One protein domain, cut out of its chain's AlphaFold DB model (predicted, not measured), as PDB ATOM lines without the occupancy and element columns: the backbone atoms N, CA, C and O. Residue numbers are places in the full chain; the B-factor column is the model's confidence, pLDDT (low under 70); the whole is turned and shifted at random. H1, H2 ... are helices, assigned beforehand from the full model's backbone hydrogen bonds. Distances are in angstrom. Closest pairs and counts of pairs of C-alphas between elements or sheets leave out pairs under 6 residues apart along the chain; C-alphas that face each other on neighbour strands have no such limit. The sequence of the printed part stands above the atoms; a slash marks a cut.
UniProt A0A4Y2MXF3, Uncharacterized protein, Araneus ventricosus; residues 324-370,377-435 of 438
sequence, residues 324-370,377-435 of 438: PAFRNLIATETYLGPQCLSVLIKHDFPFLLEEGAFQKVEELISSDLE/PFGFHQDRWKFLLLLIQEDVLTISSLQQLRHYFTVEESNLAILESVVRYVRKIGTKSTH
ATOM      1  N   PRO A 324     151.829 261.300 231.362       89.25
ATOM      2  CA  PRO A 324     150.486 260.913 231.811       89.25
ATOM      3  C   PRO A 324     149.384 261.909 231.420       89.25
ATOM      4  O   PRO A 324     148.327 261.504 230.953       89.25
ATOM      5  N   ALA A 325     149.658 263.214 231.521       87.38
ATOM      6  CA  ALA A 325     148.717 264.255 231.098       87.38
ATOM      7  C   ALA A 325     148.341 264.136 229.613       87.38
ATOM      8  O   ALA A 325     147.200 264.377 229.233       87.38
ATOM      9  N   PHE A 326     149.297 263.723 228.782       85.62
ATOM     10  CA  PHE A 326     149.107 263.558 227.351       85.62
ATOM     11  C   PHE A 326     148.285 262.306 227.021       85.62
ATOM     12  O   PHE A 326     147.370 262.366 226.203       85.62
ATOM     13  N   ARG A 327     148.558 261.190 227.711       89.12
ATOM     14  CA  ARG A 327     147.752 259.964 227.607       89.12
ATOM     15  C   ARG A 327     146.296 260.212 227.988       89.12
ATOM     16  O   ARG A 327     145.404 259.833 227.234       89.12
ATOM     17  N   ASN A 328     146.068 260.931 229.087       86.62
ATOM     18  CA  ASN A 328     144.726 261.321 229.519       86.62
ATOM     19  C   ASN A 328     144.019 262.161 228.450       86.62
ATOM     20  O   ASN A 328     142.869 261.888 228.130       86.62
ATOM     21  N   LEU A 329     144.721 263.129 227.851       85.19
ATOM     22  CA  LEU A 329     144.170 263.974 226.791       85.19
ATOM     23  C   LEU A 329     143.757 263.159 225.560       85.19
ATOM     24  O   LEU A 329     142.679 263.366 225.007       85.19
ATOM     25  N   ILE A 330     144.582 262.191 225.152       82.00
ATOM     26  CA  ILE A 330     144.239 261.267 224.066       82.00
ATOM     27  C   ILE A 330     142.996 260.450 224.419       82.00
ATOM     28  O   ILE A 330     142.082 260.362 223.598       82.00
ATOM     29  N   ALA A 331     142.947 259.893 225.627       80.56
ATOM     30  CA  ALA A 331     141.842 259.069 226.104       80.56
ATOM     31  C   ALA A 331     140.499 259.824 226.150       80.56
ATOM     32  O   ALA A 331     139.446 259.229 225.898       80.56
ATOM     33  N   THR A 332     140.522 261.127 226.460       80.75
ATOM     34  CA  THR A 332     139.307 261.934 226.659       80.75
ATOM     35  C   THR A 332     138.895 262.764 225.448       80.75
ATOM     36  O   THR A 332     137.703 262.872 225.169       80.75
ATOM     37  N   GLU A 333     139.842 263.383 224.742       72.31
ATOM     38  CA  GLU A 333     139.545 264.401 223.723       72.31
ATOM     39  C   GLU A 333     139.703 263.904 222.288       72.31
ATOM     40  O   GLU A 333     139.234 264.555 221.354       72.31
ATOM     41  N   THR A 334     140.362 262.763 222.074       69.88
ATOM     42  CA  THR A 334     140.669 262.320 220.715       69.88
ATOM     43  C   THR A 334     139.760 261.198 220.242       69.88
ATOM     44  O   THR A 334     139.424 260.265 220.967       69.88
ATOM     45  N   TYR A 335     139.456 261.227 218.947       79.94
ATOM     46  CA  TYR A 335     138.782 260.128 218.259       79.94
ATOM     47  C   TYR A 335     139.682 258.902 218.046       79.94
ATOM     48  O   TYR A 335     139.254 257.972 217.370       79.94
ATOM     49  N   LEU A 336     140.907 258.868 218.590       82.25
ATOM     50  CA  LEU A 336     141.831 257.757 218.362       82.25
ATOM     51  C   LEU A 336     141.285 256.449 218.940       82.25
ATOM     52  O   LEU A 336     141.153 255.486 218.199       82.25
ATOM     53  N   GLY A 337     140.903 256.427 220.219       83.00
ATOM     54  CA  GLY A 337     140.276 255.256 220.836       83.00
ATOM     55  C   GLY A 337     139.065 254.741 220.039       83.00
ATOM     56  O   GLY A 337     139.085 253.598 219.577       83.00
ATOM     57  N   PRO A 338     138.041 255.581 219.780       82.25
ATOM     58  CA  PRO A 338     136.913 255.230 218.914       82.25
ATOM     59  C   PRO A 338     137.341 254.630 217.570       82.25
ATOM     60  O   PRO A 338     136.833 253.586 217.168       82.25
ATOM     61  N   GLN A 339     138.301 255.261 216.885       81.62
ATOM     62  CA  GLN A 339     138.810 254.809 215.590       81.62
ATOM     63  C   GLN A 339     139.483 253.439 215.696       81.62
ATOM     64  O   GLN A 339     139.118 252.535 214.944       81.62
ATOM     65  N   CYS A 340     140.386 253.254 216.659       83.25
ATOM     66  CA  CYS A 340     141.065 251.989 216.918       83.25
ATOM     67  C   CYS A 340     140.060 250.857 217.148       83.25
ATOM     68  O   CYS A 340     140.114 249.811 216.503       83.25
ATOM     69  N   LEU A 341     139.083 251.085 218.026       82.56
ATOM     70  CA  LEU A 341     138.073 250.080 218.317       82.56
ATOM     71  C   LEU A 341     137.155 249.817 217.121       82.56
ATOM     72  O   LEU A 341     136.807 248.667 216.871       82.56
ATOM     73  N   SER A 342     136.796 250.849 216.353       81.12
ATOM     74  CA  SER A 342     135.997 250.671 215.136       81.12
ATOM     75  C   SER A 342     136.673 249.719 214.152       81.12
ATOM     76  O   SER A 342     136.017 248.855 213.571       81.12
ATOM     77  N   VAL A 343     137.993 249.845 214.010       81.19
ATOM     78  CA  VAL A 343     138.799 249.017 213.120       81.19
ATOM     79  C   VAL A 343     138.908 247.607 213.684       81.19
ATOM     80  O   VAL A 343     138.603 246.669 212.958       81.19
ATOM     81  N   LEU A 344     139.232 247.452 214.971       82.44
ATOM     82  CA  LEU A 344     139.287 246.150 215.648       82.44
ATOM     83  C   LEU A 344     137.967 245.379 215.512       82.44
ATOM     84  O   LEU A 344     137.961 244.226 215.098       82.44
ATOM     85  N   ILE A 345     136.828 246.017 215.801       80.38
ATOM     86  CA  ILE A 345     135.509 245.380 215.679       80.38
ATOM     87  C   ILE A 345     135.225 245.024 214.222       80.38
ATOM     88  O   ILE A 345     134.878 243.891 213.912       80.38
ATOM     89  N   LYS A 346     135.397 245.973 213.299       79.56
ATOM     90  CA  LYS A 346     135.093 245.740 211.884       79.56
ATOM     91  C   LYS A 346     135.992 244.668 211.267       79.56
ATOM     92  O   LYS A 346     135.569 243.985 210.332       79.56
ATOM     93  N   HIS A 347     137.246 244.568 211.708       76.62
ATOM     94  CA  HIS A 347     138.248 243.760 211.030       76.62
ATOM     95  C   HIS A 347     138.600 242.453 211.720       76.62
ATOM     96  O   HIS A 347     138.716 241.461 211.001       76.62
ATOM     97  N   ASP A 348     138.732 242.457 213.040       80.50
ATOM     98  CA  ASP A 348     139.239 241.326 213.818       80.50
ATOM     99  C   ASP A 348     138.148 240.680 214.676       80.50
ATOM    100  O   ASP A 348     138.202 239.482 214.949       80.50
ATOM    101  N   PHE A 349     137.124 241.450 215.055       80.94
ATOM    102  CA  PHE A 349     136.034 240.982 215.908       80.94
ATOM    103  C   PHE A 349     134.639 241.288 215.347       80.94
ATOM    104  O   PHE A 349     133.793 241.803 216.085       80.94
ATOM    105  N   PRO A 350     134.342 240.961 214.072       78.94
ATOM    106  CA  PRO A 350     133.034 241.259 213.491       78.94
ATOM    107  C   PRO A 350     131.906 240.527 214.224       78.94
ATOM    108  O   PRO A 350     130.806 241.061 214.322       78.94
ATOM    109  N   PHE A 351     132.195 239.362 214.817       78.06
ATOM    110  CA  PHE A 351     131.241 238.616 215.637       78.06
ATOM    111  C   PHE A 351     130.766 239.412 216.856       78.06
ATOM    112  O   PHE A 351     129.686 239.135 217.356       78.06
ATOM    113  N   LEU A 352     131.523 240.411 217.339       76.25
ATOM    114  CA  LEU A 352     131.048 241.280 218.418       76.25
ATOM    115  C   LEU A 352     129.821 242.085 218.002       76.25
ATOM    116  O   LEU A 352     129.191 242.646 218.881       76.25
ATOM    117  N   LEU A 353     129.489 242.152 216.710       75.69
ATOM    118  CA  LEU A 353     128.279 242.780 216.186       75.69
ATOM    119  C   LEU A 353     127.114 241.793 215.992       75.69
ATOM    120  O   LEU A 353     126.028 242.213 215.609       75.69
ATOM    121  N   GLU A 354     127.311 240.495 216.236       80.69
ATOM    122  CA  GLU A 354     126.258 239.486 216.092       80.69
ATOM    123  C   GLU A 354     125.364 239.408 217.339       80.69
ATOM    124  O   GLU A 354     125.810 239.553 218.484       80.69
ATOM    125  N   GLU A 355     124.081 239.112 217.134       74.56
ATOM    126  CA  GLU A 355     123.152 238.850 218.231       74.56
ATOM    127  C   GLU A 355     123.594 237.605 219.027       74.56
ATOM    128  O   GLU A 355     123.945 236.566 218.466       74.56
ATOM    129  N   GLY A 356     123.624 237.710 220.360       72.25
ATOM    130  CA  GLY A 356     124.068 236.620 221.240       72.25
ATOM    131  C   GLY A 356     125.590 236.443 221.356       72.25
ATOM    132  O   GLY A 356     126.039 235.566 222.096       72.25
ATOM    133  N   ALA A 357     126.404 237.290 220.712       74.44
ATOM    134  CA  ALA A 357     127.867 237.233 220.803       74.44
ATOM    135  C   ALA A 357     128.389 237.245 222.249       74.44
ATOM    136  O   ALA A 357     129.351 236.554 222.567       74.44
ATOM    137  N   PHE A 358     127.730 237.969 223.158       65.19
ATOM    138  CA  PHE A 358     128.161 238.071 224.557       65.19
ATOM    139  C   PHE A 358     127.933 236.813 225.382       65.19
ATOM    140  O   PHE A 358     128.745 236.554 226.260       65.19
ATOM    141  N   GLN A 359     126.893 236.022 225.098       70.75
ATOM    142  CA  GLN A 359     126.744 234.712 225.743       70.75
ATOM    143  C   GLN A 359     127.921 233.816 225.354       70.75
ATOM    144  O   GLN A 359     128.571 233.251 226.225       70.75
ATOM    145  N   LYS A 360     128.293 233.816 224.068       69.00
ATOM    146  CA  LYS A 360     129.459 233.077 223.563       69.00
ATOM    147  C   LYS A 360     130.787 233.603 224.121       69.00
ATOM    148  O   LYS A 360     131.668 232.813 224.436       69.00
ATOM    149  N   VAL A 361     130.951 234.923 224.259       68.19
ATOM    150  CA  VAL A 361     132.147 235.530 224.877       68.19
ATOM    151  C   VAL A 361     132.218 235.199 226.370       68.19
ATOM    152  O   VAL A 361     133.293 234.876 226.863       68.19
ATOM    153  N   GLU A 362     131.099 235.235 227.102       68.31
ATOM    154  CA  GLU A 362     131.073 234.798 228.502       68.31
ATOM    155  C   GLU A 362     131.368 233.303 228.639       68.31
ATOM    156  O   GLU A 362     132.102 232.942 229.555       68.31
ATOM    157  N   GLU A 363     130.894 232.449 227.730       69.44
ATOM    158  CA  GLU A 363     131.255 231.024 227.670       69.44
ATOM    159  C   GLU A 363     132.757 230.820 227.397       69.44
ATOM    160  O   GLU A 363     133.410 230.041 228.092       69.44
ATOM    161  N   LEU A 364     133.333 231.567 226.447       64.44
ATOM    162  CA  LEU A 364     134.769 231.556 226.119       64.44
ATOM    163  C   LEU A 364     135.653 231.978 227.297       64.44
ATOM    164  O   LEU A 364     136.730 231.437 227.493       64.44
ATOM    165  N   ILE A 365     135.199 232.933 228.103       62.53
ATOM    166  CA  ILE A 365     135.971 233.444 229.245       62.53
ATOM    167  C   ILE A 365     135.746 232.599 230.490       62.53
ATOM    168  O   ILE A 365     136.641 232.436 231.312       62.53
ATOM    169  N   SER A 366     134.546 232.042 230.648       66.44
ATOM    170  CA  SER A 366     134.257 231.092 231.724       66.44
ATOM    171  C   SER A 366     134.953 229.745 231.497       66.44
ATOM    172  O   SER A 366     135.033 228.949 232.429       66.44
ATOM    173  N   SER A 367     135.463 229.497 230.285       60.44
ATOM    174  CA  SER A 367     136.274 228.327 229.930       60.44
ATOM    175  C   SER A 367     137.791 228.555 230.036       60.44
ATOM    176  O   SER A 367     138.555 227.617 229.801       60.44
ATOM    177  N   ASP A 368     138.252 229.736 230.469       51.59
ATOM    178  CA  ASP A 368     139.668 229.961 230.779       51.59
ATOM    179  C   ASP A 368     140.093 229.122 232.000       51.59
ATOM    180  O   ASP A 368     139.801 229.499 233.135       51.59
ATOM    181  N   LEU A 369     140.793 227.997 231.765       48.19
ATOM    182  CA  LEU A 369     141.978 227.566 232.540       48.19
ATOM    183  C   LEU A 369     142.736 226.326 232.008       48.19
ATOM    184  O   LEU A 369     143.756 225.981 232.599       48.19
ATOM    185  N   GLU A 370     142.365 225.694 230.886       50.84
ATOM    186  CA  GLU A 370     143.255 224.708 230.233       50.84
ATOM    187  C   GLU A 370     143.696 225.160 228.828       50.84
ATOM    188  O   GLU A 370     143.068 224.825 227.823       50.84
ATOM    189  N   PRO A 377     137.282 227.813 218.551       51.75
ATOM    190  CA  PRO A 377     136.137 227.617 217.646       51.75
ATOM    191  C   PRO A 377     135.875 228.802 216.710       51.75
ATOM    192  O   PRO A 377     135.157 228.695 215.721       51.75
ATOM    193  N   PHE A 378     136.470 229.944 217.029       56.03
ATOM    194  CA  PHE A 378     136.460 231.161 216.241       56.03
ATOM    195  C   PHE A 378     137.909 231.435 215.863       56.03
ATOM    196  O   PHE A 378     138.781 231.215 216.699       56.03
ATOM    197  N   GLY A 379     138.180 231.884 214.634       57.22
ATOM    198  CA  GLY A 379     139.513 232.279 214.151       57.22
ATOM    199  C   GLY A 379     140.079 233.475 214.921       57.22
ATOM    200  O   GLY A 379     140.274 234.556 214.377       57.22
ATOM    201  N   PHE A 380     140.277 233.291 216.218       66.19
ATOM    202  CA  PHE A 380     140.515 234.306 217.210       66.19
ATOM    203  C   PHE A 380     141.999 234.617 217.187       66.19
ATOM    204  O   PHE A 380     142.839 233.830 217.629       66.19
ATOM    205  N   HIS A 381     142.346 235.766 216.624       73.38
ATOM    206  CA  HIS A 381     143.720 236.225 216.635       73.38
ATOM    207  C   HIS A 381     144.078 236.655 218.062       73.38
ATOM    208  O   HIS A 381     143.803 237.784 218.466       73.38
ATOM    209  N   GLN A 382     144.686 235.747 218.832       75.06
ATOM    210  CA  GLN A 382     145.041 235.973 220.239       75.06
ATOM    211  C   GLN A 382     145.805 237.290 220.448       75.06
ATOM    212  O   GLN A 382     145.562 237.989 221.427       75.06
ATOM    213  N   ASP A 383     146.673 237.673 219.509       76.50
ATOM    214  CA  ASP A 383     147.433 238.926 219.575       76.50
ATOM    215  C   ASP A 383     146.551 240.168 219.389       76.50
ATOM    216  O   ASP A 383     146.743 241.172 220.074       76.50
ATOM    217  N   ARG A 384     145.532 240.098 218.519       81.94
ATOM    218  CA  ARG A 384     144.533 241.168 218.354       81.94
ATOM    219  C   ARG A 384     143.703 241.325 219.616       81.94
ATOM    220  O   ARG A 384     143.387 242.442 220.016       81.94
ATOM    221  N   TRP A 385     143.366 240.208 220.260       79.81
ATOM    222  CA  TRP A 385     142.609 240.237 221.505       79.81
ATOM    223  C   TRP A 385     143.429 240.818 222.640       79.81
ATOM    224  O   TRP A 385     142.985 241.759 223.287       79.81
ATOM    225  N   LYS A 386     144.664 240.334 222.820       80.44
ATOM    226  CA  LYS A 386     145.627 240.922 223.756       80.44
ATOM    227  C   LYS A 386     145.763 242.420 223.524       80.44
ATOM    228  O   LYS A 386     145.733 243.177 224.483       80.44
ATOM    229  N   PHE A 387     145.843 242.858 222.269       83.50
ATOM    230  CA  PHE A 387     145.898 244.278 221.961       83.50
ATOM    231  C   PHE A 387     144.648 245.039 222.395       83.50
ATOM    232  O   PHE A 387     144.781 246.066 223.049       83.50
ATOM    233  N   LEU A 388     143.447 244.532 222.101       83.25
ATOM    234  CA  LEU A 388     142.202 245.137 222.577       83.25
ATOM    235  C   LEU A 388     142.180 245.243 224.109       83.25
ATOM    236  O   LEU A 388     141.882 246.312 224.636       83.25
ATOM    237  N   LEU A 389     142.535 244.167 224.820       80.94
ATOM    238  CA  LEU A 389     142.613 244.166 226.285       80.94
ATOM    239  C   LEU A 389     143.614 245.201 226.800       80.94
ATOM    240  O   LEU A 389     143.324 245.912 227.755       80.94
ATOM    241  N   LEU A 390     144.768 245.318 226.153       81.12
ATOM    242  CA  LEU A 390     145.787 246.286 226.535       81.12
ATOM    243  C   LEU A 390     145.343 247.731 226.259       81.12
ATOM    244  O   LEU A 390     145.569 248.597 227.096       81.12
ATOM    245  N   LEU A 391     144.653 248.002 225.143       84.50
ATOM    246  CA  LEU A 391     144.065 249.324 224.872       84.50
ATOM    247  C   LEU A 391     143.045 249.732 225.946       84.50
ATOM    248  O   LEU A 391     142.907 250.915 226.248       84.50
ATOM    249  N   ILE A 392     142.327 248.760 226.508       82.44
ATOM    250  CA  ILE A 392     141.395 248.961 227.621       82.44
ATOM    251  C   ILE A 392     142.155 249.226 228.922       82.44
ATOM    252  O   ILE A 392     141.846 250.180 229.622       82.44
ATOM    253  N   GLN A 393     143.138 248.382 229.249       82.12
ATOM    254  CA  GLN A 393     143.919 248.476 230.488       82.12
ATOM    255  C   GLN A 393     144.717 249.777 230.589       82.12
ATOM    256  O   GLN A 393     144.908 250.302 231.678       82.12
ATOM    257  N   GLU A 394     145.184 250.292 229.455       82.81
ATOM    258  CA  GLU A 394     145.965 251.525 229.373       82.81
ATOM    259  C   GLU A 394     145.081 252.770 229.137       82.81
ATOM    260  O   GLU A 394     145.597 253.821 228.751       82.81
ATOM    261  N   ASP A 395     143.759 252.645 229.326       82.81
ATOM    262  CA  ASP A 395     142.741 253.696 229.170       82.81
ATOM    263  C   ASP A 395     142.723 254.387 227.789       82.81
ATOM    264  O   ASP A 395     142.142 255.457 227.622       82.81
ATOM    265  N   VAL A 396     143.299 253.769 226.751       82.12
ATOM    266  CA  VAL A 396     143.205 254.268 225.364       82.12
ATOM    267  C   VAL A 396     141.758 254.185 224.867       82.12
ATOM    268  O   VAL A 396     141.298 255.028 224.095       82.12
ATOM    269  N   LEU A 397     141.032 253.155 225.314       80.00
ATOM    270  CA  LEU A 397     139.613 252.947 225.047       80.00
ATOM    271  C   LEU A 397     138.781 253.242 226.290       80.00
ATOM    272  O   LEU A 397     138.650 252.402 227.176       80.00
ATOM    273  N   THR A 398     138.150 254.415 226.318       77.12
ATOM    274  CA  THR A 398     137.267 254.802 227.423       77.12
ATOM    275  C   THR A 398     135.794 254.523 227.111       77.12
ATOM    276  O   THR A 398     135.379 254.329 225.965       77.12
ATOM    277  N   ILE A 399     134.945 254.561 228.144       70.50
ATOM    278  CA  ILE A 399     133.480 254.508 227.978       70.50
ATOM    279  C   ILE A 399     132.991 255.662 227.088       70.50
ATOM    280  O   ILE A 399     132.082 255.475 226.279       70.50
ATOM    281  N   SER A 400     133.603 256.844 227.210       74.00
ATOM    282  CA  SER A 400     133.264 257.995 226.368       74.00
ATOM    283  C   SER A 400     133.612 257.723 224.905       74.00
ATOM    284  O   SER A 400     132.787 257.966 224.024       74.00
ATOM    285  N   SER A 401     134.772 257.111 224.643       71.00
ATOM    286  CA  SER A 401     135.164 256.680 223.298       71.00
ATOM    287  C   SER A 401     134.119 255.753 222.660       71.00
ATOM    288  O   SER A 401     133.751 255.898 221.493       71.00
ATOM    289  N   LEU A 402     133.584 254.824 223.450       69.19
ATOM    290  CA  LEU A 402     132.516 253.921 223.025       69.19
ATOM    291  C   LEU A 402     131.204 254.660 222.742       69.19
ATOM    292  O   LEU A 402     130.530 254.376 221.762       69.19
ATOM    293  N   GLN A 403     130.836 255.658 223.540       73.38
ATOM    294  CA  GLN A 403     129.647 256.464 223.248       73.38
ATOM    295  C   GLN A 403     129.799 257.269 221.949       73.38
ATOM    296  O   GLN A 403     128.845 257.354 221.178       73.38
ATOM    297  N   GLN A 404     130.996 257.789 221.658       73.75
ATOM    298  CA  GLN A 404     131.285 258.511 220.412       73.75
ATOM    299  C   GLN A 404     131.213 257.609 219.168       73.75
ATOM    300  O   GLN A 404     130.834 258.077 218.094       73.75
ATOM    301  N   LEU A 405     131.512 256.310 219.300       71.44
ATOM    302  CA  LEU A 405     131.388 255.331 218.210       71.44
ATOM    303  C   LEU A 405     129.972 255.219 217.639       71.44
ATOM    304  O   LEU A 405     129.831 254.865 216.467       71.44
ATOM    305  N   ARG A 406     128.940 255.587 218.415       71.25
ATOM    306  CA  ARG A 406     127.544 255.646 217.948       71.25
ATOM    307  C   ARG A 406     127.370 256.531 216.711       71.25
ATOM    308  O   ARG A 406     126.441 256.311 215.950       71.25
ATOM    309  N   HIS A 407     128.252 257.510 216.499       69.81
ATOM    310  CA  HIS A 407     128.204 258.392 215.331       69.81
ATOM    311  C   HIS A 407     128.900 257.821 214.087       69.81
ATOM    312  O   HIS A 407     128.609 258.263 212.979       69.81
ATOM    313  N   TYR A 408     129.833 256.879 214.253       63.31
ATOM    314  CA  TYR A 408     130.655 256.357 213.154       63.31
ATOM    315  C   TYR A 408     130.053 255.136 212.479       63.31
ATOM    316  O   TYR A 408     130.248 254.916 211.285       63.31
ATOM    317  N   PHE A 409     129.326 254.342 213.245       63.75
ATOM    318  CA  PHE A 409     128.529 253.268 212.702       63.75
ATOM    319  C   PHE A 409     127.114 253.819 212.492       63.75
ATOM    320  O   PHE A 409     126.542 254.439 213.385       63.75
ATOM    321  N   THR A 410     126.517 253.601 211.323       59.81
ATOM    322  CA  THR A 410     125.054 253.644 211.178       59.81
ATOM    323  C   THR A 410     124.497 252.435 211.929       59.81
ATOM    324  O   THR A 410     124.201 251.396 211.348       59.81
ATOM    325  N   VAL A 411     124.513 252.536 213.257       54.03
ATOM    326  CA  VAL A 411     124.100 251.515 214.219       54.03
ATOM    327  C   VAL A 411     122.576 251.494 214.207       54.03
ATOM    328  O   VAL A 411     121.954 252.403 214.751       54.03
ATOM    329  N   GLU A 412     121.960 250.482 213.591       57.25
ATOM    330  CA  GLU A 412     120.576 250.116 213.936       57.25
ATOM    331  C   GLU A 412     120.470 249.933 215.461       57.25
ATOM    332  O   GLU A 412     121.426 249.467 216.076       57.25
ATOM    333  N   GLU A 413     119.344 250.285 216.093       59.06
ATOM    334  CA  GLU A 413     119.184 250.253 217.565       59.06
ATOM    335  C   GLU A 413     119.601 248.918 218.222       59.06
ATOM    336  O   GLU A 413     120.047 248.903 219.370       59.06
ATOM    337  N   SER A 414     119.548 247.800 217.493       53.69
ATOM    338  CA  SER A 414     120.057 246.484 217.912       53.69
ATOM    339  C   SER A 414     121.563 246.476 218.230       53.69
ATOM    340  O   SER A 414     122.000 245.854 219.199       53.69
ATOM    341  N   ASN A 415     122.367 247.237 217.487       58.97
ATOM    342  CA  ASN A 415     123.819 247.331 217.659       58.97
ATOM    343  C   ASN A 415     124.224 248.208 218.868       58.97
ATOM    344  O   ASN A 415     125.364 248.155 219.331       58.97
ATOM    345  N   LEU A 416     123.299 248.999 219.425       62.44
ATOM    346  CA  LEU A 416     123.536 249.845 220.602       62.44
ATOM    347  C   LEU A 416     123.651 249.018 221.891       62.44
ATOM    348  O   LEU A 416     124.581 249.227 222.673       62.44
ATOM    349  N   ALA A 417     122.752 248.049 222.083       65.44
ATOM    350  CA  ALA A 417     122.791 247.117 223.215       65.44
ATOM    351  C   ALA A 417     124.055 246.240 223.184       65.44
ATOM    352  O   ALA A 417     124.649 245.923 224.220       65.44
ATOM    353  N   ILE A 418     124.496 245.901 221.974       63.81
ATOM    354  CA  ILE A 418     125.748 245.203 221.707       63.81
ATOM    355  C   ILE A 418     126.941 246.063 222.133       63.81
ATOM    356  O   ILE A 418     127.781 245.612 222.910       63.81
ATOM    357  N   LEU A 419     126.992 247.327 221.709       63.69
ATOM    358  CA  LEU A 419     128.070 248.240 222.083       63.69
ATOM    359  C   LEU A 419     128.132 248.462 223.603       63.69
ATOM    360  O   LEU A 419     129.210 248.450 224.189       63.69
ATOM    361  N   GLU A 420     126.983 248.610 224.267       66.88
ATOM    362  CA  GLU A 420     126.899 248.711 225.731       66.88
ATOM    363  C   GLU A 420     127.364 247.437 226.443       66.88
ATOM    364  O   GLU A 420     127.926 247.500 227.541       66.88
ATOM    365  N   SER A 421     127.184 246.283 225.810       68.25
ATOM    366  CA  SER A 421     127.695 245.009 226.304       68.25
ATOM    367  C   SER A 421     129.211 244.896 226.100       68.25
ATOM    368  O   SER A 421     129.890 244.477 227.036       68.25
ATOM    369  N   VAL A 422     129.773 245.396 224.982       68.50
ATOM    370  CA  VAL A 422     131.235 245.574 224.818       68.50
ATOM    371  C   VAL A 422     131.767 246.500 225.912       68.50
ATOM    372  O   VAL A 422     132.750 246.171 226.565       68.50
ATOM    373  N   VAL A 423     131.097 247.623 226.188       66.56
ATOM    374  CA  VAL A 423     131.477 248.560 227.263       66.56
ATOM    375  C   VAL A 423     131.479 247.875 228.630       66.56
ATOM    376  O   VAL A 423     132.404 248.051 229.424       66.56
ATOM    377  N   ARG A 424     130.434 247.100 228.939       68.62
ATOM    378  CA  ARG A 424     130.327 246.371 230.209       68.62
ATOM    379  C   ARG A 424     131.414 245.305 230.323       68.62
ATOM    380  O   ARG A 424     131.975 245.120 231.401       68.62
ATOM    381  N   TYR A 425     131.725 244.655 229.208       69.62
ATOM    382  CA  TYR A 425     132.780 243.665 229.086       69.62
ATOM    383  C   TYR A 425     134.169 244.268 229.348       69.62
ATOM    384  O   TYR A 425     134.869 243.841 230.266       69.62
ATOM    385  N   VAL A 426     134.498 245.337 228.621       66.19
ATOM    386  CA  VAL A 426     135.680 246.194 228.799       66.19
ATOM    387  C   VAL A 426     135.848 246.588 230.271       66.19
ATOM    388  O   VAL A 426     136.916 246.400 230.853       66.19
ATOM    389  N   ARG A 427     134.764 247.047 230.914       66.56
ATOM    390  CA  ARG A 427     134.752 247.434 232.332       66.56
ATOM    391  C   ARG A 427     135.090 246.265 233.264       66.56
ATOM    392  O   ARG A 427     135.910 246.437 234.158       66.56
ATOM    393  N   LYS A 428     134.486 245.087 233.051       70.94
ATOM    394  CA  LYS A 428     134.692 243.874 233.870       70.94
ATOM    395  C   LYS A 428     136.148 243.398 233.830       70.94
ATOM    396  O   LYS A 428     136.679 242.979 234.856       70.94
ATOM    397  N   ILE A 429     136.794 243.474 232.665       65.31
ATOM    398  CA  ILE A 429     138.217 243.132 232.515       65.31
ATOM    399  C   ILE A 429     139.099 244.165 233.210       65.31
ATOM    400  O   ILE A 429     139.961 243.780 233.999       65.31
ATOM    401  N   GLY A 430     138.886 245.458 232.932       60.53
ATOM    402  CA  GLY A 430     139.708 246.532 233.492       60.53
ATOM    403  C   GLY A 430     139.784 246.447 235.017       60.53
ATOM    404  O   GLY A 430     140.877 246.432 235.579       60.53
ATOM    405  N   THR A 431     138.638 246.226 235.675       66.50
ATOM    406  CA  THR A 431     138.543 246.100 237.141       66.50
ATOM    407  C   THR A 431     139.245 244.877 237.733       66.50
ATOM    408  O   THR A 431     139.634 244.913 238.895       66.50
ATOM    409  N   LYS A 432     139.406 243.783 236.970       62.62
ATOM    410  CA  LYS A 432     140.125 242.591 237.450       62.62
ATOM    411  C   LYS A 432     141.645 242.777 237.429       62.62
ATOM    412  O   LYS A 432     142.331 242.153 238.223       62.62
ATOM    413  N   SER A 433     142.173 243.620 236.539       53.12
ATOM    414  CA  SER A 433     143.626 243.794 236.379       53.12
ATOM    415  C   SER A 433     144.275 244.720 237.415       53.12
ATOM    416  O   SER A 433     145.476 244.636 237.645       53.12
ATOM    417  N   THR A 434     143.493 245.587 238.060       49.69
ATOM    418  CA  THR A 434     143.983 246.597 239.016       49.69
ATOM    419  C   THR A 434     144.144 246.082 240.448       49.69
ATOM    420  O   THR A 434     144.628 246.819 241.301       49.69
ATOM    421  N   HIS A 435     143.756 244.835 240.720       48.47
ATOM    422  CA  HIS A 435     144.018 244.154 241.986       48.47
ATOM    423  C   HIS A 435     145.017 243.022 241.738       48.47
ATOM    424  O   HIS A 435     144.590 241.895 241.483       48.47
TER     425      HIS A 435
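This is residues 324 to 370 and 377 to 435 of the 438 residues of an uncharacterized protein of Araneus ventricosus (UniProt A0A4Y2MXF3). Two loosely stacked layers of helices make a flat body: H6, H7 and H4 stand roughly side by side in a row, with the long H7 in the middle, and H2 and H5 run crosswise over this row, nearly antiparallel to each other. H1 makes a corner beyond the first end of H2, little H3 fills the turn between H2 and H4, and residues 365 to 370 stick out. The printed part has 106 residues with seven named helices, H1 to H7, and no named strand; its class is all helix. It is compact, with a radius of gyration of the C-alphas of 13.8 A and spans of 40 by 37 by 20 A, only just flat.

H1, residues 324 to 333, and H2, residues 336 to 347, only just touch, with 3 pairs of C-alphas within 8 A, and only at the corner by their link; the closest C-alphas are those of Ala 331 and Gly 337, 6.7 A apart. H2 is the hub, touching four other helices. H3, residues 350 to 353, only just touches H2, with 3 pairs and only at the corner, Ile 345 to Leu 352 being the closest C-alphas at 6.6 A. H4, residues 357 to 366, touches no helix. H5, residues 382 to 393, only just touches H2, with 3 pairs, at a shallow tilt of 26 degrees, opposite ways; the closest C-alphas are those of Leu 344 and Leu 388, 7.6 A apart. H6, residues 399 to 405, touches residues 337 to 342 of H2 alone at a steep tilt of 63 degrees, the same way, with the C-alphas of Pro 338 and Ser 401 closest at 4.9 A. H6 and H7, residues 413 to 433, form a helical hairpin with a tilt of 30 degrees; they only just touch, with 3 pairs, Ile 399 to Val 423 being the closest C-alphas at 6.3 A. H5 touches H7 about perpendicular, at 79 degrees, with the C-alphas of Gln 393 and Gly 430 closest at 5.5 A. H4 is close to H7 but not clearly touching: the closest C-alphas, of Phe 358 and Ser 421, are 7.2 A apart. H3 touches H7, the C-alphas of Leu 353 and Ile 418 being closest at 6.5 A. H1 only just touches H6, with 3 pairs. Every O i to N i+4 pair is within hydrogen-bond range in H1, H2, H4, H5 and H6, and 14 of 17 are in H7; H3 is too short for one.

H1 begins at C-alpha 324 (150.486, 260.913, 231.811). H2 and H5 each measure 16.2 A from first to last C-alpha. H7 measures 31.5 A and ends at C-alpha 433 (143.626, 243.794, 236.379).

The C-alphas farthest apart, of Ala 325 and Pro 377, are 41.0 A apart. Residues 371 to 376 are not printed, and C-alphas 370 and 377 are 14.7 A apart across this cut. Of the links printed whole, none is long. Mean pLDDT of the printed part is 71.9; residues 360 to 370, 377 to 380, 407 to 427 and 429 to 435 are among those under 70.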